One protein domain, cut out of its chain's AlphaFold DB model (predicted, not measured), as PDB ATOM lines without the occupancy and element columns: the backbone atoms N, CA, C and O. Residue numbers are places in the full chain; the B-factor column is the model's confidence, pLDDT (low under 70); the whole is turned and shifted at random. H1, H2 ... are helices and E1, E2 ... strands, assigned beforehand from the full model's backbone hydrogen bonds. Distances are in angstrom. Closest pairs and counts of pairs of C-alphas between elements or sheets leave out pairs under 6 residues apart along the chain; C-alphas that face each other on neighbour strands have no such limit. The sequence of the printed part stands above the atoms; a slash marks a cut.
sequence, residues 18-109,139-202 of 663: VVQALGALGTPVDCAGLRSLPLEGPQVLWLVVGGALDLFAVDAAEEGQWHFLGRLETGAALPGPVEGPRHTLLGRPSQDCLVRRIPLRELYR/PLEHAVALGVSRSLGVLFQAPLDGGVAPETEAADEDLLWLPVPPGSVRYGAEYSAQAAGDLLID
ATOM      1  N   VAL A  18      47.153  37.386  21.086       85.69
ATOM      2  CA  VAL A  18      46.374  38.333  20.280       85.69
ATOM      3  C   VAL A  18      46.998  39.721  20.358       85.69
ATOM      4  O   VAL A  18      47.175  40.387  19.336       85.69
ATOM      5  N   VAL A  19      47.394  40.145  21.560       87.06
ATOM      6  CA  VAL A  19      48.056  41.438  21.779       87.06
ATOM      7  C   VAL A  19      49.427  41.486  21.100       87.06
ATOM      8  O   VAL A  19      49.776  42.509  20.517       87.06
ATOM      9  N   GLN A  20      50.183  40.387  21.096       86.62
ATOM     10  CA  GLN A  20      51.476  40.327  20.408       86.62
ATOM     11  C   GLN A  20      51.349  40.507  18.886       86.62
ATOM     12  O   GLN A  20      52.173  41.193  18.284       86.62
ATOM     13  N   ALA A  21      50.318  39.929  18.261       84.44
ATOM     14  CA  ALA A  21      50.134  39.990  16.809       84.44
ATOM     15  C   ALA A  21      49.403  41.261  16.334       84.44
ATOM     16  O   ALA A  21      49.778  41.864  15.331       84.44
ATOM     17  N   LEU A  22      48.354  41.686  17.044       86.25
ATOM     18  CA  LEU A  22      47.474  42.783  16.617       86.25
ATOM     19  C   LEU A  22      47.701  44.082  17.394       86.25
ATOM     20  O   LEU A  22      47.292  45.152  16.945       86.25
ATOM     21  N   GLY A  23      48.371  44.023  18.545       83.31
ATOM     22  CA  GLY A  23      48.488  45.141  19.479       83.31
ATOM     23  C   GLY A  23      49.286  46.331  18.960       83.31
ATOM     24  O   GLY A  23      49.197  47.388  19.575       83.31
ATOM     25  N   ALA A  24      50.019  46.203  17.845       83.06
ATOM     26  CA  ALA A  24      50.713  47.302  17.164       83.06
ATOM     27  C   ALA A  24      49.862  48.003  16.082       83.06
ATOM     28  O   ALA A  24      50.195  49.122  15.683       83.06
ATOM     29  N   LEU A  25      48.767  47.376  15.635       84.56
ATOM     30  CA  LEU A  25      47.921  47.850  14.537       84.56
ATOM     31  C   LEU A  25      46.888  48.887  14.996       84.56
ATOM     32  O   LEU A  25      46.563  49.014  16.179       84.56
ATOM     33  N   GLY A  26      46.339  49.634  14.039       86.69
ATOM     34  CA  GLY A  26      45.286  50.610  14.288       86.69
ATOM     35  C   GLY A  26      45.698  51.801  15.157       86.69
ATOM     36  O   GLY A  26      46.873  52.044  15.445       86.69
ATOM     37  N   THR A  27      44.697  52.552  15.604       87.19
ATOM     38  CA  THR A  27      44.873  53.763  16.427       87.19
ATOM     39  C   THR A  27      44.455  53.501  17.878       87.19
ATOM     40  O   THR A  27      43.429  52.848  18.087       87.19
ATOM     41  N   PRO A  28      45.229  53.942  18.889       86.69
ATOM     42  CA  PRO A  28      44.806  53.848  20.282       86.69
ATOM     43  C   PRO A  28      43.644  54.811  20.550       86.69
ATOM     44  O   PRO A  28      43.636  55.936  20.050       86.69
ATOM     45  N   VAL A  29      42.673  54.363  21.342       84.94
ATOM     46  CA  VAL A  29      41.523  55.163  21.770       84.94
ATOM     47  C   VAL A  29      41.738  55.572  23.221       84.94
ATOM     48  O   VAL A  29      41.987  54.720  24.072       84.94
ATOM     49  N   ASP A  30      41.667  56.873  23.503       79.19
ATOM     50  CA  ASP A  30      41.792  57.382  24.868       79.19
ATOM     51  C   ASP A  30      40.514  57.079  25.659       79.19
ATOM     52  O   ASP A  30      39.458  57.663  25.416       79.19
ATOM     53  N   CYS A  31      40.606  56.124  26.584       79.75
ATOM     54  CA  CYS A  31      39.495  55.707  27.431       79.75
ATOM     55  C   CYS A  31      39.403  56.500  28.748       79.75
ATOM     56  O   CYS A  31      38.476  56.268  29.533       79.75
ATOM     57  N   ALA A  32      40.319  57.441  29.011       71.38
ATOM     58  CA  ALA A  32      40.376  58.163  30.275       71.38
ATOM     59  C   ALA A  32      39.126  59.039  30.492       71.38
ATOM     60  O   ALA A  32      38.900  60.046  29.827       71.38
ATOM     61  N   GLY A  33      38.299  58.663  31.472       64.56
ATOM     62  CA  GLY A  33      37.114  59.431  31.869       64.56
ATOM     63  C   GLY A  33      35.875  59.250  30.980       64.56
ATOM     64  O   GLY A  33      34.849  59.879  31.255       64.56
ATOM     65  N   LEU A  34      35.920  58.375  29.966       76.19
ATOM     66  CA  LEU A  34      34.749  58.044  29.152       76.19
ATOM     67  C   LEU A  34      33.734  57.222  29.959       76.19
ATOM     68  O   LEU A  34      34.063  56.220  30.592       76.19
ATOM     69  N   ARG A  35      32.464  57.646  29.934       74.44
ATOM     70  CA  ARG A  35      31.349  56.898  30.549       74.44
ATOM     71  C   ARG A  35      30.797  55.801  29.638       74.44
ATOM     72  O   ARG A  35      30.210  54.848  30.145       74.44
ATOM     73  N   SER A  36      30.990  55.959  28.335       83.50
ATOM     74  CA  SER A  36      30.585  55.048  27.270       83.50
ATOM     75  C   SER A  36      31.494  55.246  26.057       83.50
ATOM     76  O   SER A  36      32.012  56.341  25.834       83.50
ATOM     77  N   LEU A  37      31.678  54.178  25.291       84.25
ATOM     78  CA  LEU A  37      32.406  54.132  24.033       84.25
ATOM     79  C   LEU A  37      31.488  53.477  22.987       84.25
ATOM     80  O   LEU A  37      31.235  52.272  23.097       84.25
ATOM     81  N   PRO A  38      30.969  54.230  22.001       83.00
ATOM     82  CA  PRO A  38      30.238  53.641  20.889       83.00
ATOM     83  C   PRO A  38      31.222  52.860  20.012       83.00
ATOM     84  O   PRO A  38      32.245  53.384  19.563       83.00
ATOM     85  N   LEU A  39      30.949  51.575  19.809       82.94
ATOM     86  CA  LEU A  39      31.798  50.705  19.001       82.94
ATOM     87  C   LEU A  39      31.333  50.860  17.556       82.94
ATOM     88  O   LEU A  39      30.452  50.146  17.120       82.94
ATOM     89  N   GLU A  40      31.836  51.853  16.827       76.81
ATOM     90  CA  GLU A  40      31.318  52.182  15.491       76.81
ATOM     91  C   GLU A  40      32.017  51.435  14.345       76.81
ATOM     92  O   GLU A  40      33.247  51.304  14.315       76.81
ATOM     93  N   GLY A  41      31.216  51.068  13.338       72.88
ATOM     94  CA  GLY A  41      31.649  50.727  11.985       72.88
ATOM     95  C   GLY A  41      31.947  49.237  11.762       72.88
ATOM     96  O   GLY A  41      32.883  48.717  12.363       72.88
ATOM     97  N   PRO A  42      31.274  48.557  10.810       76.75
ATOM     98  CA  PRO A  42      31.562  47.152  10.501       76.75
ATOM     99  C   PRO A  42      32.964  46.956   9.909       76.75
ATOM    100  O   PRO A  42      33.491  45.854   9.932       76.75
ATOM    101  N   GLN A  43      33.584  48.033   9.404       83.25
ATOM    102  CA  GLN A  43      34.931  48.076   8.818       83.25
ATOM    103  C   GLN A  43      36.068  48.136   9.857       83.25
ATOM    104  O   GLN A  43      37.193  48.517   9.536       83.25
ATOM    105  N   VAL A  44      35.776  47.823  11.120       88.06
ATOM    106  CA  VAL A  44      36.684  48.031  12.250       88.06
ATOM    107  C   VAL A  44      36.728  46.791  13.130       88.06
ATOM    108  O   VAL A  44      35.699  46.186  13.421       88.06
ATOM    109  N   LEU A  45      37.924  46.448  13.600       88.94
ATOM    110  CA  LEU A  45      38.149  45.495  14.678       88.94
ATOM    111  C   LEU A  45      38.592  46.255  15.934       88.94
ATOM    112  O   LEU A  45      39.606  46.957  15.925       88.94
ATOM    113  N   TRP A  46      37.819  46.126  17.007       90.81
ATOM    114  CA  TRP A  46      38.088  46.732  18.308       90.81
ATOM    115  C   TRP A  46      38.864  45.750  19.180       90.81
ATOM    116  O   TRP A  46      38.341  44.698  19.531       90.81
ATOM    117  N   LEU A  47      40.104  46.078  19.535       91.06
ATOM    118  CA  LEU A  47      40.979  45.207  20.324       91.06
ATOM    119  C   LEU A  47      41.181  45.767  21.732       91.06
ATOM    120  O   LEU A  47      41.630  46.903  21.874       91.06
ATOM    121  N   VAL A  48      40.933  44.955  22.760       90.06
ATOM    122  CA  VAL A  48      41.300  45.273  24.148       90.06
ATOM    123  C   VAL A  48      42.753  44.853  24.379       90.06
ATOM    124  O   VAL A  48      43.080  43.670  24.388       90.06
ATOM    125  N   VAL A  49      43.640  45.831  24.539       87.31
ATOM    126  CA  VAL A  49      45.094  45.641  24.711       87.31
ATOM    127  C   VAL A  49      45.498  45.626  26.188       87.31
ATOM    128  O   VAL A  49      46.538  45.075  26.535       87.31
ATOM    129  N   GLY A  50      44.674  46.206  27.058       83.69
ATOM    130  CA  GLY A  50      44.880  46.215  28.503       83.69
ATOM    131  C   GLY A  50      43.587  46.534  29.249       83.69
ATOM    132  O   GLY A  50      42.701  47.198  28.706       83.69
ATOM    133  N   GLY A  51      43.467  46.054  30.487       85.94
ATOM    134  CA  GLY A  51      42.273  46.241  31.311       85.94
ATOM    135  C   GLY A  51      41.073  45.426  30.814       85.94
ATOM    136  O   GLY A  51      41.235  44.315  30.308       85.94
ATOM    137  N   ALA A  52      39.865  45.974  30.990       86.19
ATOM    138  CA  ALA A  52      38.616  45.310  30.623       86.19
ATOM    139  C   ALA A  52      37.569  46.302  30.088       86.19
ATOM    140  O   ALA A  52      37.509  47.454  30.527       86.19
ATOM    141  N   LEU A  53      36.727  45.834  29.168       88.31
ATOM    142  CA  LEU A  53      35.645  46.588  28.541       88.31
ATOM    143  C   LEU A  53      34.307  45.884  28.811       88.31
ATOM    144  O   LEU A  53      34.056  44.797  28.293       88.31
ATOM    145  N   ASP A  54      33.443  46.495  29.618       89.12
ATOM    146  CA  ASP A  54      32.097  45.971  29.880       89.12
ATOM    147  C   ASP A  54      31.189  46.276  28.675       89.12
ATOM    148  O   ASP A  54      31.045  47.432  28.280       89.12
ATOM    149  N   LEU A  55      30.578  45.253  28.083       88.50
ATOM    150  CA  LEU A  55      29.778  45.349  26.865       88.50
ATOM    151  C   LEU A  55      28.280  45.428  27.184       88.50
ATOM    152  O   LEU A  55      27.744  44.629  27.958       88.50
ATOM    153  N   PHE A  56      27.595  46.371  26.546       86.81
ATOM    154  CA  PHE A  56      26.163  46.611  26.676       86.81
ATOM    155  C   PHE A  56      25.486  46.630  25.302       86.81
ATOM    156  O   PHE A  56      26.060  47.121  24.333       86.81
ATOM    157  N   ALA A  57      24.250  46.143  25.234       87.69
ATOM    158  CA  ALA A  57      23.329  46.402  24.132       87.69
ATOM    159  C   ALA A  57      22.432  47.596  24.481       87.69
ATOM    160  O   ALA A  57      21.862  47.654  25.578       87.69
ATOM    161  N   VAL A  58      22.313  48.542  23.551       85.62
ATOM    162  CA  VAL A  58      21.495  49.759  23.678       85.62
ATOM    163  C   VAL A  58      20.726  49.965  22.377       85.62
ATOM    164  O   VAL A  58      21.215  49.584  21.320       85.62
ATOM    165  N   ASP A  59      19.525  50.538  22.441       82.50
ATOM    166  CA  ASP A  59      18.760  50.911  21.244       82.50
ATOM    167  C   ASP A  59      19.611  51.793  20.306       82.50
ATOM    168  O   ASP A  59      20.417  52.600  20.771       82.50
ATOM    169  N   ALA A  60      19.449  51.644  18.991       68.19
ATOM    170  CA  ALA A  60      20.213  52.358  17.968       68.19
ATOM    171  C   ALA A  60      20.070  53.893  18.039       68.19
ATOM    172  O   ALA A  60      20.917  54.609  17.513       68.19
ATOM    173  N   ALA A  61      19.025  54.403  18.701       66.00
ATOM    174  CA  ALA A  61      18.862  55.828  19.002       66.00
ATOM    175  C   ALA A  61      19.641  56.298  20.253       66.00
ATOM    176  O   ALA A  61      19.560  57.467  20.608       66.00
ATOM    177  N   GLU A  62      20.333  55.394  20.958       64.06
ATOM    178  CA  GLU A  62      20.953  55.581  22.284       64.06
ATOM    179  C   GLU A  62      19.983  56.015  23.407       64.06
ATOM    180  O   GLU A  62      20.381  56.254  24.550       64.06
ATOM    181  N   GLU A  63      18.685  56.052  23.117       56.38
ATOM    182  CA  GLU A  63      17.608  56.409  24.034       56.38
ATOM    183  C   GLU A  63      16.969  55.135  24.603       56.38
ATOM    184  O   GLU A  63      15.965  54.641  24.104       56.38
ATOM    185  N   GLY A  64      17.549  54.556  25.658       65.00
ATOM    186  CA  GLY A  64      17.003  53.311  26.200       65.00
ATOM    187  C   GLY A  64      17.701  52.767  27.438       65.00
ATOM    188  O   GLY A  64      18.681  53.318  27.944       65.00
ATOM    189  N   GLN A  65      17.167  51.659  27.949       75.75
ATOM    190  CA  GLN A  65      17.786  50.913  29.037       75.75
ATOM    191  C   GLN A  65      19.016  50.163  28.512       75.75
ATOM    192  O   GLN A  65      18.980  49.551  27.452       75.75
ATOM    193  N   TRP A  66      20.124  50.208  29.253       85.00
ATOM    194  CA  TRP A  66      21.331  49.471  28.882       85.00
ATOM    195  C   TRP A  66      21.220  48.020  29.347       85.00
ATOM    196  O   TRP A  66      21.030  47.758  30.540       85.00
ATOM    197  N   HIS A  67      21.373  47.084  28.415       84.94
ATOM    198  CA  HIS A  67      21.352  45.651  28.690       84.94
ATOM    199  C   HIS A  67      22.786  45.130  28.751       84.94
ATOM    200  O   HIS A  67      23.489  45.127  27.747       84.94
ATOM    201  N   PHE A  68      23.244  44.724  29.934       85.88
ATOM    202  CA  PHE A  68      24.593  44.184  30.108       85.88
ATOM    203  C   PHE A  68      24.724  42.819  29.424       85.88
ATOM    204  O   PHE A  68      23.909  41.934  29.685       85.88
ATOM    205  N   LEU A  69      25.742  42.663  28.573       82.69
ATOM    206  CA  LEU A  69      26.027  41.422  27.847       82.69
ATOM    207  C   LEU A  69      27.180  40.643  28.490       82.69
ATOM    208  O   LEU A  69      27.124  39.424  28.579       82.69
ATOM    209  N   GLY A  70      28.207  41.336  28.983       82.12
ATOM    210  CA  GLY A  70      29.331  40.713  29.680       82.12
ATOM    211  C   GLY A  70      30.605  41.545  29.596       82.12
ATOM    212  O   GLY A  70      30.571  42.692  29.157       82.12
ATOM    213  N   ARG A  71      31.730  40.989  30.045       86.06
ATOM    214  CA  ARG A  71      33.015  41.695  30.144       86.06
ATOM    215  C   ARG A  71      34.024  41.137  29.147       86.06
ATOM    216  O   ARG A  71      34.255  39.935  29.123       86.06
ATOM    217  N   LEU A  72      34.638  42.015  28.356       87.62
ATOM    218  CA  LEU A  72      35.743  41.693  27.456       87.62
ATOM    219  C   LEU A  72      37.073  42.002  28.146       87.62
ATOM    220  O   LEU A  72      37.300  43.133  28.576       87.62
ATOM    221  N   GLU A  73      37.946  41.007  28.246       88.94
ATOM    222  CA  GLU A  73      39.272  41.142  28.853       88.94
ATOM    223  C   GLU A  73      40.363  41.382  27.803       88.94
ATOM    224  O   GLU A  73      40.105  41.458  26.597       88.94
ATOM    225  N   THR A  74      41.601  41.541  28.268       89.19
ATOM    226  CA  THR A  74      42.765  41.752  27.403       89.19
ATOM    227  C   THR A  74      42.923  40.599  26.406       89.19
ATOM    228  O   THR A  74      42.783  39.433  26.759       89.19
ATOM    229  N   GLY A  75      43.182  40.926  25.139       84.50
ATOM    230  CA  GLY A  75      43.251  39.955  24.045       84.50
ATOM    231  C   GLY A  75      41.904  39.643  23.382       84.50
ATOM    232  O   GLY A  75      41.872  38.881  22.419       84.50
ATOM    233  N   ALA A  76      40.788  40.231  23.829       88.44
ATOM    234  CA  ALA A  76      39.514  40.145  23.112       88.44
ATOM    235  C   ALA A  76      39.468  41.132  21.931       88.44
ATOM    236  O   ALA A  76      39.776  42.318  22.082       88.44
ATOM    237  N   ALA A  77      39.042  40.650  20.760       88.94
ATOM    238  CA  ALA A  77      38.912  41.437  19.537       88.94
ATOM    239  C   ALA A  77      37.468  41.385  19.024       88.94
ATOM    240  O   ALA A  77      37.020  40.362  18.522       88.94
ATOM    241  N   LEU A  78      36.727  42.483  19.138       89.12
ATOM    242  CA  LEU A  78      35.327  42.562  18.740       89.12
ATOM    243  C   LEU A  78      35.194  43.226  17.357       89.12
ATOM    244  O   LEU A  78      35.593  44.384  17.196       89.12
ATOM    245  N   PRO A  79      34.623  42.546  16.349       86.81
ATOM    246  CA  PRO A  79      34.235  43.193  15.100       86.81
ATOM    247  C   PRO A  79      33.185  44.274  15.365       86.81
ATOM    248  O   PRO A  79      32.281  44.073  16.174       86.81
ATOM    249  N   GLY A  80      33.285  45.412  14.684       83.38
ATOM    250  CA  GLY A  80      32.294  46.470  14.825       83.38
ATOM    251  C   GLY A  80      30.878  45.993  14.453       83.38
ATOM    252  O   GLY A  80      30.721  45.124  13.588       83.38
ATOM    253  N   PRO A  81      29.843  46.541  15.108       82.50
ATOM    254  CA  PRO A  81      28.459  46.190  14.861       82.50
ATOM    255  C   PRO A  81      28.077  46.508  13.415       82.50
ATOM    256  O   PRO A  81      28.529  47.481  12.806       82.50
ATOM    257  N   VAL A  82      27.236  45.639  12.867       82.38
ATOM    258  CA  VAL A  82      26.709  45.727  11.505       82.38
ATOM    259  C   VAL A  82      25.369  46.456  11.551       82.38
ATOM    260  O   VAL A  82      24.607  46.276  12.497       82.38
ATOM    261  N   GLU A  83      25.056  47.249  10.528       74.50
ATOM    262  CA  GLU A  83      23.740  47.881  10.395       74.50
ATOM    263  C   GLU A  83      22.634  46.828  10.191       74.50
ATOM    264  O   GLU A  83      22.796  45.875   9.425       74.50
ATOM    265  N   GLY A  84      21.492  46.994  10.867       77.06
ATOM    266  CA  GLY A  84      20.322  46.122  10.715       77.06
ATOM    267  C   GLY A  84      19.654  45.692  12.028       77.06
ATOM    268  O   GLY A  84      18.436  45.861  12.133       77.06
ATOM    269  N   PRO A  85      20.391  45.155  13.024       81.00
ATOM    270  CA  PRO A  85      19.861  44.887  14.361       81.00
ATOM    271  C   PRO A  85      19.329  46.163  15.025       81.00
ATOM    272  O   PRO A  85      19.825  47.260  14.767       81.00
ATOM    273  N   ARG A  86      18.310  46.022  15.878       81.94
ATOM    274  CA  ARG A  86      17.690  47.152  16.588       81.94
ATOM    275  C   ARG A  86      18.596  47.708  17.676       81.94
ATOM    276  O   ARG A  86      18.629  48.919  17.865       81.94
ATOM    277  N   HIS A  87      19.313  46.836  18.378       85.56
ATOM    278  CA  HIS A  87      20.260  47.246  19.406       85.56
ATOM    279  C   HIS A  87      21.688  47.272  18.853       85.56
ATOM    280  O   HIS A  87      22.144  46.328  18.206       85.56
ATOM    281  N   THR A  88      22.405  48.354  19.145       86.81
ATOM    282  CA  THR A  88      23.838  48.509  18.890       86.81
ATOM    283  C   THR A  88      24.661  48.134  20.125       86.81
ATOM    284  O   THR A  88      24.134  48.005  21.234       86.81
ATOM    285  N   LEU A  89      25.968  47.942  19.935       87.38
ATOM    286  CA  LEU A  89      26.905  47.579  20.993       87.38
ATOM    287  C   LEU A  89      27.640  48.810  21.526       87.38
ATOM    288  O   LEU A  89      28.240  49.581  20.777       87.38
ATOM    289  N   LEU A  90      27.638  48.947  22.847       88.25
ATOM    290  CA  LEU A  90      28.279  50.031  23.574       88.25
ATOM    291  C   LEU A  90      29.242  49.451  24.610       88.25
ATOM    292  O   LEU A  90      28.878  48.589  25.407       88.25
ATOM    293  N   GLY A  91      30.481  49.931  24.603       87.62
ATOM    294  CA  GLY A  91      31.497  49.545  25.575       87.62
ATOM    295  C   GLY A  91      31.573  50.538  26.731       87.62
ATOM    296  O   GLY A  91      31.479  51.747  26.534       87.62
ATOM    297  N   ARG A  92      31.796  50.056  27.950       88.69
ATOM    298  CA  ARG A  92      32.152  50.882  29.105       88.69
ATOM    299  C   ARG A  92      33.550  50.488  29.589       88.69
ATOM    300  O   ARG A  92      33.701  49.403  30.155       88.69
ATOM    301  N   PRO A  93      34.572  51.328  29.359       88.00
ATOM    302  CA  PRO A  93      35.943  50.991  29.727       88.00
ATOM    303  C   PRO A  93      36.145  51.005  31.249       88.00
ATOM    304  O   PRO A  93      35.577  51.844  31.958       88.00
ATOM    305  N   SER A  94      36.967  50.083  31.760       85.44
ATOM    306  CA  SER A  94      37.522  50.160  33.118       85.44
ATOM    307  C   SER A  94      38.594  51.259  33.228       85.44
ATOM    308  O   SER A  94      39.023  51.817  32.220       85.44
ATOM    309  N   GLN A  95      39.024  51.603  34.450       79.69
ATOM    310  CA  GLN A  95      39.959  52.723  34.678       79.69
ATOM    311  C   GLN A  95      41.302  52.567  33.943       79.69
ATOM    312  O   GLN A  95      41.853  53.568  33.501       79.69
ATOM    313  N   ASP A  96      41.762  51.328  33.758       81.75
ATOM    314  CA  ASP A  96      43.026  50.993  33.088       81.75
ATOM    315  C   ASP A  96      42.801  50.381  31.690       81.75
ATOM    316  O   ASP A  96      43.650  49.658  31.167       81.75
ATOM    317  N   CYS A  97      41.623  50.602  31.094       85.50
ATOM    318  CA  CYS A  97      41.272  50.014  29.807       85.50
ATOM    319  C   CYS A  97      42.008  50.708  28.654       85.50
ATOM    320  O   CYS A  97      41.935  51.926  28.490       85.50
ATOM    321  N   LEU A  98      42.687  49.911  27.831       87.75
ATOM    322  CA  LEU A  98      43.369  50.338  26.617       87.75
ATOM    323  C   LEU A  98      42.741  49.618  25.429       87.75
ATOM    324  O   LEU A  98      42.844  48.395  25.314       87.75
ATOM    325  N   VAL A  99      42.115  50.377  24.531       89.00
ATOM    326  CA  VAL A  99      41.446  49.841  23.340       89.00
ATOM    327  C   VAL A  99      42.118  50.383  22.081       89.00
ATOM    328  O   VAL A  99      42.472  51.562  22.013       89.00
ATOM    329  N   ARG A 100      42.292  49.537  21.061       90.25
ATOM    330  CA  ARG A 100      42.756  49.947  19.730       90.25
ATOM    331  C   ARG A 100      41.670  49.744  18.684       90.25
ATOM    332  O   ARG A 100      40.999  48.715  18.652       90.25
ATOM    333  N   ARG A 101      41.540  50.735  17.805       91.38
ATOM    334  CA  ARG A 101      40.641  50.741  16.652       91.38
ATOM    335  C   ARG A 101      41.431  50.347  15.405       91.38
ATOM    336  O   ARG A 101      42.188  51.172  14.883       91.38
ATOM    337  N   ILE A 102      41.276  49.106  14.945       90.19
ATOM    338  CA  ILE A 102      41.999  48.547  13.793       90.19
ATOM    339  C   ILE A 102      41.097  48.606  12.550       90.19
ATOM    340  O   ILE A 102      40.074  47.924  12.517       90.19
ATOM    341  N   PRO A 103      41.425  49.418  11.532       88.81
ATOM    342  CA  PRO A 103      40.669  49.451  10.283       88.81
ATOM    343  C   PRO A 103      40.905  48.178   9.461       88.81
ATOM    344  O   PRO A 103      42.030  47.687   9.340       88.81
ATOM    345  N   LEU A 104      39.828  47.661   8.878       86.56
ATOM    346  CA  LEU A 104      39.829  46.456   8.062       86.56
ATOM    347  C   LEU A 104      39.674  46.834   6.584       86.56
ATOM    348  O   LEU A 104      38.822  47.654   6.237       86.56
ATOM    349  N   ARG A 105      40.498  46.257   5.706       85.75
ATOM    350  CA  ARG A 105      40.453  46.489   4.251       85.75
ATOM    351  C   ARG A 105      40.441  45.175   3.484       85.75
ATOM    352  O   ARG A 105      40.903  44.155   3.979       85.75
ATOM    353  N   GLU A 106      39.920  45.201   2.265       83.12
ATOM    354  CA  GLU A 106      39.830  44.007   1.427       83.12
ATOM    355  C   GLU A 106      41.211  43.565   0.919       83.12
ATOM    356  O   GLU A 106      42.004  44.367   0.415       83.12
ATOM    357  N   LEU A 107      41.496  42.270   1.045       81.25
ATOM    358  CA  LEU A 107      42.675  41.635   0.471       81.25
ATOM    359  C   LEU A 107      42.429  41.351  -1.017       81.25
ATOM    360  O   LEU A 107      41.800  40.358  -1.374       81.25
ATOM    361  N   TYR A 108      42.958  42.202  -1.895       70.06
ATOM    362  CA  TYR A 108      42.845  41.994  -3.338       70.06
ATOM    363  C   TYR A 108      43.738  40.828  -3.794       70.06
ATOM    364  O   TYR A 108      44.970  40.920  -3.752       70.06
ATOM    365  N   ARG A 109      43.124  39.731  -4.247       64.50
ATOM    366  CA  ARG A 109      43.811  38.657  -4.976       64.50
ATOM    367  C   ARG A 109      43.582  38.869  -6.475       64.50
ATOM    368  O   ARG A 109      42.426  38.937  -6.882       64.50
ATOM    369  N   PRO A 139      50.540  32.999  12.686       83.56
ATOM    370  CA  PRO A 139      50.335  33.608  14.006       83.56
ATOM    371  C   PRO A 139      49.303  34.747  14.000       83.56
ATOM    372  O   PRO A 139      48.555  34.909  14.960       83.56
ATOM    373  N   LEU A 140      49.224  35.500  12.896       84.19
ATOM    374  CA  LEU A 140      48.227  36.552  12.695       84.19
ATOM    375  C   LEU A 140      46.806  35.983  12.576       84.19
ATOM    376  O   LEU A 140      45.884  36.478  13.218       84.19
ATOM    377  N   GLU A 141      46.622  34.934  11.778       84.44
ATOM    378  CA  GLU A 141      45.320  34.281  11.602       84.44
ATOM    379  C   GLU A 141      44.845  33.611  12.888       84.44
ATOM    380  O   GLU A 141      43.671  33.721  13.238       84.44
ATOM    381  N   HIS A 142      45.764  32.987  13.628       84.88
ATOM    382  CA  HIS A 142      45.481  32.423  14.941       84.88
ATOM    383  C   HIS A 142      45.058  33.506  15.945       84.88
ATOM    384  O   HIS A 142      44.060  33.337  16.641       84.88
ATOM    385  N   ALA A 143      45.753  34.648  15.973       85.62
ATOM    386  CA  ALA A 143      45.404  35.781  16.828       85.62
ATOM    387  C   ALA A 143      44.022  36.375  16.503       85.62
ATOM    388  O   ALA A 143      43.245  36.657  17.414       85.62
ATOM    389  N   VAL A 144      43.685  36.534  15.218       85.81
ATOM    390  CA  VAL A 144      42.352  37.001  14.800       85.81
ATOM    391  C   VAL A 144      41.275  35.990  15.185       85.81
ATOM    392  O   VAL A 144      40.246  36.381  15.735       85.81
ATOM    393  N   ALA A 145      41.514  34.698  14.950       85.06
ATOM    394  CA  ALA A 145      40.582  33.646  15.334       85.06
ATOM    395  C   ALA A 145      40.341  33.648  16.851       85.06
ATOM    396  O   ALA A 145      39.191  33.725  17.279       85.06
ATOM    397  N   LEU A 146      41.399  33.642  17.664       84.75
ATOM    398  CA  LEU A 146      41.315  33.605  19.126       84.75
ATOM    399  C   LEU A 146      40.640  34.862  19.697       84.75
ATOM    400  O   LEU A 146      39.685  34.758  20.470       84.75
ATOM    401  N   GLY A 147      41.079  36.050  19.274       85.00
ATOM    402  CA  GLY A 147      40.548  37.317  19.778       85.00
ATOM    403  C   GLY A 147      39.064  37.501  19.466       85.00
ATOM    404  O   GLY A 147      38.292  37.899  20.344       85.00
ATOM    405  N   VAL A 148      38.641  37.150  18.246       86.94
ATOM    406  CA  VAL A 148      37.223  37.203  17.868       86.94
ATOM    407  C   VAL A 148      36.417  36.164  18.636       86.94
ATOM    408  O   VAL A 148      35.361  36.504  19.165       86.94
ATOM    409  N   SER A 149      36.937  34.951  18.809       83.44
ATOM    410  CA  SER A 149      36.257  33.880  19.556       83.44
ATOM    411  C   SER A 149      36.003  34.248  21.021       83.44
ATOM    412  O   SER A 149      34.907  34.009  21.526       83.44
ATOM    413  N   ARG A 150      36.953  34.922  21.684       85.62
ATOM    414  CA  ARG A 150      36.778  35.442  23.054       85.62
ATOM    415  C   ARG A 150      35.637  36.453  23.157       85.62
ATOM    416  O   ARG A 150      34.825  36.378  24.074       85.62
ATOM    417  N   SER A 151      35.523  37.358  22.183       84.31
ATOM    418  CA  SER A 151      34.411  38.320  22.142       84.31
ATOM    419  C   SER A 151      33.061  37.666  21.821       84.31
ATOM    420  O   SER A 151      32.032  38.029  22.394       84.31
ATOM    421  N   LEU A 152      33.065  36.655  20.945       80.19
ATOM    422  CA  LEU A 152      31.877  35.894  20.576       80.19
ATOM    423  C   LEU A 152      31.338  35.093  21.763       80.19
ATOM    424  O   LEU A 152      30.128  35.074  21.959       80.19
ATOM    425  N   GLY A 153      32.209  34.486  22.575       75.88
ATOM    426  CA  GLY A 153      31.808  33.755  23.780       75.88
ATOM    427  C   GLY A 153      30.946  34.607  24.716       75.88
ATOM    428  O   GLY A 153      29.872  34.175  25.132       75.88
ATOM    429  N   VAL A 154      31.347  35.859  24.945       77.12
ATOM    430  CA  VAL A 154      30.594  36.815  25.773       77.12
ATOM    431  C   VAL A 154      29.223  37.140  25.165       77.12
ATOM    432  O   VAL A 154      28.208  37.123  25.861       77.12
ATOM    433  N   LEU A 155      29.165  37.375  23.852       74.44
ATOM    434  CA  LEU A 155      27.912  37.650  23.139       74.44
ATOM    435  C   LEU A 155      26.957  36.444  23.091       74.44
ATOM    436  O   LEU A 155      25.742  36.632  23.042       74.44
ATOM    437  N   PHE A 156      27.482  35.215  23.108       71.06
ATOM    438  CA  PHE A 156      26.692  33.979  23.120       71.06
ATOM    439  C   PHE A 156      26.204  33.576  24.516       71.06
ATOM    440  O   PHE A 156      25.149  32.951  24.615       71.06
ATOM    441  N   GLN A 157      26.936  33.911  25.581       67.44
ATOM    442  CA  GLN A 157      26.542  33.575  26.954       67.44
ATOM    443  C   GLN A 157      25.392  34.452  27.469       67.44
ATOM    444  O   GLN A 157      24.509  33.942  28.162       67.44
ATOM    445  N   ALA A 158      25.332  35.732  27.080       62.66
ATOM    446  CA  ALA A 158      24.288  36.652  27.554       62.66
ATOM    447  C   ALA A 158      22.843  36.171  27.271       62.66
ATOM    448  O   ALA A 158      21.989  36.291  28.151       62.66
ATOM    449  N   PRO A 159      22.537  35.577  26.097       57.38
ATOM    450  CA  PRO A 159      21.216  35.015  25.824       57.38
ATOM    451  C   PRO A 159      20.898  33.683  26.524       57.38
ATOM    452  O   PRO A 159      19.725  33.303  26.558       57.38
ATOM    453  N   LEU A 160      21.905  32.952  27.022       57.44
ATOM    454  CA  LEU A 160      21.764  31.570  27.501       57.44
ATOM    455  C   LEU A 160      21.552  31.466  29.020       57.44
ATOM    456  O   LEU A 160      20.757  30.625  29.442       57.44
ATOM    457  N   ASP A 161      22.166  32.340  29.824       53.00
ATOM    458  CA  ASP A 161      22.046  32.300  31.286       53.00
ATOM    459  C   ASP A 161      21.311  33.520  31.856       53.00
ATOM    460  O   ASP A 161      21.794  34.648  31.879       53.00
ATOM    461  N   GLY A 162      20.125  33.282  32.424       48.41
ATOM    462  CA  GLY A 162      19.381  34.264  33.224       48.41
ATOM    463  C   GLY A 162      19.958  34.499  34.631       48.41
ATOM    464  O   GLY A 162      19.229  34.944  35.522       48.41
ATOM    465  N   GLY A 163      21.228  34.157  34.860       39.31
ATOM    466  CA  GLY A 163      21.929  34.242  36.138       39.31
ATOM    467  C   GLY A 163      23.295  34.902  35.973       39.31
ATOM    468  O   GLY A 163      23.938  34.763  34.942       39.31
ATOM    469  N   VAL A 164      23.729  35.645  36.994       38.25
ATOM    470  CA  VAL A 164      25.076  36.235  37.058       38.25
ATOM    471  C   VAL A 164      26.106  35.116  36.891       38.25
ATOM    472  O   VAL A 164      26.124  34.186  37.700       38.25
ATOM    473  N   ALA A 165      26.928  35.203  35.844       37.97
ATOM    474  CA  ALA A 165      27.967  34.224  35.558       37.97
ATOM    475  C   ALA A 165      29.025  34.188  36.684       37.97
ATOM    476  O   ALA A 165      29.349  35.237  37.255       37.97
ATOM    477  N   PRO A 166      29.560  33.003  37.025       36.62
ATOM    478  CA  PRO A 166      30.684  32.874  37.944       36.62
ATOM    479  C   PRO A 166      31.960  33.458  37.321       36.62
ATOM    480  O   PRO A 166      32.199  33.296  36.127       36.62
ATOM    481  N   GLU A 167      32.785  34.105  38.148       39.78
ATOM    482  CA  GLU A 167      34.137  34.599  37.837       39.78
ATOM    483  C   GLU A 167      35.099  33.430  37.542       39.78
ATOM    484  O   GLU A 167      36.010  33.144  38.315       39.78
ATOM    485  N   THR A 168      34.865  32.695  36.459       39.78
ATOM    486  CA  THR A 168      35.749  31.617  36.007       39.78
ATOM    487  C   THR A 168      36.308  32.049  34.666       39.78
ATOM    488  O   THR A 168      35.537  32.245  33.728       39.78
ATOM    489  N   GLU A 169      37.624  32.247  34.595       45.72
ATOM    490  CA  GLU A 169      38.356  32.410  33.337       45.72
ATOM    491  C   GLU A 169      37.901  31.292  32.389       45.72
ATOM    492  O   GLU A 169      38.084  30.109  32.687       45.72
ATOM    493  N   ALA A 170      37.223  31.647  31.295       49.75
ATOM    494  CA  ALA A 170      36.848  30.671  30.285       49.75
ATOM    495  C   ALA A 170      38.150  30.108  29.707       49.75
ATOM    496  O   ALA A 170      38.905  30.839  29.068       49.75
ATOM    497  N   ALA A 171      38.442  28.836  29.978       53.41
ATOM    498  CA  ALA A 171      39.587  28.171  29.380       53.41
ATOM    499  C   ALA A 171      39.446  28.232  27.850       53.41
ATOM    500  O   ALA A 171      38.343  28.056  27.327       53.41
ATOM    501  N   ASP A 172      40.549  28.455  27.127       56.06
ATOM    502  CA  ASP A 172      40.537  28.575  25.657       56.06
ATOM    503  C   ASP A 172      39.931  27.322  24.953       56.06
ATOM    504  O   ASP A 172      39.564  27.383  23.778       56.06
ATOM    505  N   GLU A 173      39.775  26.200  25.673       52.50
ATOM    506  CA  GLU A 173      39.123  24.958  25.225       52.50
ATOM    507  C   GLU A 173      37.592  25.065  25.057       52.50
ATOM    508  O   GLU A 173      37.031  24.333  24.241       52.50
ATOM    509  N   ASP A 174      36.919  26.002  25.739       58.09
ATOM    510  CA  ASP A 174      35.456  26.196  25.670       58.09
ATOM    511  C   ASP A 174      35.030  27.288  24.660       58.09
ATOM    512  O   ASP A 174      33.851  27.647  24.552       58.09
ATOM    513  N   LEU A 175      35.981  27.847  23.902       65.62
ATOM    514  CA  LEU A 175      35.728  28.924  22.943       65.62
ATOM    515  C   LEU A 175      35.098  28.411  21.637       65.62
ATOM    516  O   LEU A 175      35.568  27.469  21.000       65.62
ATOM    517  N   LEU A 176      34.060  29.110  21.169       68.81
ATOM    518  CA  LEU A 176      33.501  28.928  19.826       68.81
ATOM    519  C   LEU A 176      34.437  29.557  18.787       68.81
ATOM    520  O   LEU A 176      34.336  30.748  18.486       68.81
ATOM    521  N   TRP A 177      35.339  28.742  18.243       76.06
ATOM    522  CA  TRP A 177      36.351  29.182  17.287       76.06
ATOM    523  C   TRP A 177      35.759  29.718  15.975       76.06
ATOM    524  O   TRP A 177      34.980  29.043  15.297       76.06
ATOM    525  N   LEU A 178      36.182  30.923  15.574       77.44
ATOM    526  CA  LEU A 178      35.947  31.461  14.232       77.44
ATOM    527  C   LEU A 178      36.853  30.740  13.214       77.44
ATOM    528  O   LEU A 178      38.077  30.840  13.328       77.44
ATOM    529  N   PRO A 179      36.307  30.069  12.180       76.00
ATOM    530  CA  PRO A 179      37.130  29.484  11.127       76.00
ATOM    531  C   PRO A 179      37.763  30.586  10.265       76.00
ATOM    532  O   PRO A 179      37.084  31.250   9.477       76.00
ATOM    533  N   VAL A 180      39.079  30.753  10.399       80.12
ATOM    534  CA  VAL A 180      39.913  31.659   9.597       80.12
ATOM    535  C   VAL A 180      40.746  30.806   8.632       80.12
ATOM    536  O   VAL A 180      41.687  30.148   9.073       80.12
ATOM    537  N   PRO A 181      40.400  30.742   7.330       79.38
ATOM    538  CA  PRO A 181      41.157  29.936   6.375       79.38
ATOM    539  C   PRO A 181      42.597  30.442   6.205       79.38
ATOM    540  O   PRO A 181      42.805  31.656   6.240       79.38
ATOM    541  N   PRO A 182      43.577  29.567   5.931       75.00
ATOM    542  CA  PRO A 182      44.947  29.995   5.666       75.00
ATOM    543  C   PRO A 182      45.045  30.950   4.462       75.00
ATOM    544  O   PRO A 182      44.419  30.750   3.418       75.00
ATOM    545  N   GLY A 183      45.846  32.001   4.604       75.50
ATOM    546  CA  GLY A 183      46.031  33.087   3.644       75.50
ATOM    547  C   GLY A 183      44.901  34.123   3.592       75.50
ATOM    548  O   GLY A 183      44.880  34.917   2.646       75.50
ATOM    549  N   SER A 184      43.949  34.105   4.530       81.56
ATOM    550  CA  SER A 184      42.776  34.999   4.520       81.56
ATOM    551  C   SER A 184      43.000  36.332   5.231       81.56
ATOM    552  O   SER A 184      42.197  37.248   5.049       81.56
ATOM    553  N   VAL A 185      44.085  36.466   6.000       84.25
ATOM    554  CA  VAL A 185      44.433  37.698   6.718       84.25
ATOM    555  C   VAL A 185      45.892  38.068   6.459       84.25
ATOM    556  O   VAL A 185      46.767  37.204   6.506       84.25
ATOM    557  N   ARG A 186      46.178  39.350   6.198       84.81
ATOM    558  CA  ARG A 186      47.548  39.875   6.038       84.81
ATOM    559  C   ARG A 186      47.732  41.243   6.685       84.81
ATOM    560  O   ARG A 186      46.784  42.020   6.802       84.81
ATOM    561  N   TYR A 187      48.971  41.566   7.051       85.56
ATOM    562  CA  TYR A 187      49.324  42.913   7.495       85.56
ATOM    563  C   TYR A 187      49.308  43.886   6.310       85.56
ATOM    564  O   TYR A 187      49.948  43.633   5.289       85.56
ATOM    565  N   GLY A 188      48.656  45.044   6.444       80.06
ATOM    566  CA  GLY A 188      48.674  46.067   5.390       80.06
ATOM    567  C   GLY A 188      50.071  46.647   5.119       80.06
ATOM    568  O   GLY A 188      50.353  47.089   4.002       80.06
ATOM    569  N   ALA A 189      50.981  46.547   6.096       80.38
ATOM    570  CA  ALA A 189      52.395  46.902   5.956       80.38
ATOM    571  C   ALA A 189      53.121  46.110   4.850       80.38
ATOM    572  O   ALA A 189      54.090  46.618   4.290       80.38
ATOM    573  N   GLU A 190      52.651  44.904   4.504       78.38
ATOM    574  CA  GLU A 190      53.218  44.096   3.412       78.38
ATOM    575  C   GLU A 190      52.984  44.721   2.027       78.38
ATOM    576  O   GLU A 190      53.708  44.415   1.083       78.38
ATOM    577  N   TYR A 191      51.992  45.608   1.902       75.62
ATOM    578  CA  TYR A 191      51.580  46.202   0.630       75.62
ATOM    579  C   TYR A 191      51.997  47.666   0.506       75.62
ATOM    580  O   TYR A 191      52.446  48.096  -0.555       75.62
ATOM    581  N   SER A 192      51.837  48.463   1.569       77.25
ATOM    582  CA  SER A 192      52.250  49.869   1.553       77.25
ATOM    583  C   SER A 192      52.494  50.425   2.955       77.25
ATOM    584  O   SER A 192      51.819  50.058   3.914       77.25
ATOM    585  N   ALA A 193      53.397  51.404   3.062       74.00
ATOM    586  CA  ALA A 193      53.628  52.133   4.313       74.00
ATOM    587  C   ALA A 193      52.382  52.906   4.796       74.00
ATOM    588  O   ALA A 193      52.218  53.130   5.991       74.00
ATOM    589  N   GLN A 194      51.483  53.287   3.879       72.56
ATOM    590  CA  GLN A 194      50.234  53.988   4.199       72.56
ATOM    591  C   GLN A 194      49.164  53.068   4.809       72.56
ATOM    592  O   GLN A 194      48.272  53.563   5.490       72.56
ATOM    593  N   ALA A 195      49.260  51.753   4.592       76.56
ATOM    594  CA  ALA A 195      48.359  50.743   5.151       76.56
ATOM    595  C   ALA A 195      48.981  49.996   6.346       76.56
ATOM    596  O   ALA A 195      48.467  48.966   6.769       76.56
ATOM    597  N   ALA A 196      50.092  50.486   6.908       78.69
ATOM    598  CA  ALA A 196      50.820  49.787   7.970       78.69
ATOM    599  C   ALA A 196      49.998  49.567   9.256       78.69
ATOM    600  O   ALA A 196      50.288  48.650  10.017       78.69
ATOM    601  N   GLY A 197      48.972  50.393   9.488       80.25
ATOM    602  CA  GLY A 197      48.031  50.245  10.602       80.25
ATOM    603  C   GLY A 197      46.789  49.405  10.287       80.25
ATOM    604  O   GLY A 197      45.992  49.183  11.199       80.25
ATOM    605  N   ASP A 198      46.618  48.954   9.042       86.38
ATOM    606  CA  ASP A 198      45.408  48.288   8.558       86.38
ATOM    607  C   ASP A 198      45.582  46.762   8.538       86.38
ATOM    608  O   ASP A 198      46.675  46.235   8.303       86.38
ATOM    609  N   LEU A 199      44.473  46.046   8.732       87.50
ATOM    610  CA  LEU A 199      44.406  44.593   8.588       87.50
ATOM    611  C   LEU A 199      43.688  44.244   7.279       87.50
ATOM    612  O   LEU A 199      42.535  44.632   7.078       87.50
ATOM    613  N   LEU A 200      44.366  43.526   6.383       86.81
ATOM    614  CA  LEU A 200      43.784  43.074   5.119       86.81
ATOM    615  C   LEU A 200      43.073  41.739   5.327       86.81
ATOM    616  O   LEU A 200      43.685  40.797   5.828       86.81
ATOM    617  N   ILE A 201      41.807  41.654   4.928       85.25
ATOM    618  CA  ILE A 201      40.949  40.480   5.100       85.25
ATOM    619  C   ILE A 201      40.363  40.063   3.747       85.25
ATOM    620  O   ILE A 201      39.885  40.892   2.975       85.25
ATOM    621  N   ASP A 202      40.388  38.762   3.467       85.75
ATOM    622  CA  ASP A 202      39.738  38.146   2.310       85.75
ATOM    623  C   ASP A 202      38.218  38.386   2.307       85.75
ATOM    624  O   ASP A 202      37.551  38.263   3.340       85.75
TER     625      ASP A 202
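What this domain is: This is residues 18 to 109 and 139 to 202 of the 663 residues of the protein "ABC transmembrane type-1 domain-containing protein" of Streptomyces antimycoticus (UniProt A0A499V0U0). Two strongly twisted sheets stand side by side as a wall, and the long helix H2 runs over both, with the short helix H1 beside its first part. The unnamed stretch after H2 folds back, its residues 170 to 181 passing H2 on the side away from the sheets. The printed part has 156 residues, with two named helices and nine named strands in the order H1 E1 E2 E3 E4 E5 E6 E7 H2 E8 E9; under half of the residues are in named elements, and the class is mixed, helices and strands. One sheet is E4 E3 E6, antiparallel; the other, of E1, E2, E5, E7, E8 and E9, is branched and mixed. The whole is compact, with a radius of gyration of the C-alphas of 15.6 A and spans of 46 by 34 by 32 A.

Where its parts are: H1, residues 18 to 22, begins at C-alpha 18 (46.374, 38.333, 20.280). E1 is residues 27 to 29, E2 44 to 50 with 18.3 A, E3 53 to 59 with 18.9 A, E4 67 to 72 with 15.0 A, E5 77 to 79 and E6 87 to 93 with 19.1 A. E7, residues 98 to 106, spans 26.2 A. H2, residues 139 to 157, spans 27.1 A from C-alpha 139 (50.335, 33.608, 14.006). E8 is residues 185 to 187; E9, residues 199 to 201, ends at C-alpha 201 (40.949, 40.480, 5.100).

How they stand to each other: In the branched sheet, E7 has E1 and E9 on one side and E2 on the other. E1 is antiparallel to E7 (N 27 to O 101, 3.0 A), E2 is antiparallel to E7 (N 47 to O 100, 2.9 A), and E9 is parallel to it (N 201 to O 105, 2.8 A). E5 is antiparallel to E2 (N 46 to O 78, 2.8 A), and E8 and E9 form a hairpin (N 186 to O 200, 2.9 A). H2 is on this sheet at a height of 8.6 A, across the strands at 70 degrees to E5 on the local plane; the closest C-alphas of H2 and E5, Gly 147 and Ala 77, are 4.4 A apart. H1 is also on it, over none of its strands, and touches residues 139 to 147 of H2, with C-alphas 18 and 143 closest at 4.4 A. In the other sheet, E3 is the inner strand, in a hairpin with E4 (N 55 to O 70, 2.8 A) and antiparallel to E6 (N 56 to O 90, 2.8 A). H2 is on one face of this sheet, two layers, a helix over a sheet; it lies over E4, with C-alphas 154 and 70 closest at 5.7 A. Every O i to N i+4 pair is within hydrogen-bond range in H1, and 14 of 15 in H2.

The domain as a whole: The two C-alphas farthest apart, Gly 163 and Ser 192, are 48.6 A apart. Residues 110 to 138 are not printed; C-alphas 109 and 139 are 20.7 A apart across the cut. The links E1 to E2, H2 to E8 and E8 to E9 are long. Mean pLDDT of the printed part is 78.4; it is under 70 at residues 33, 60 to 64, 109 and 157 to 176.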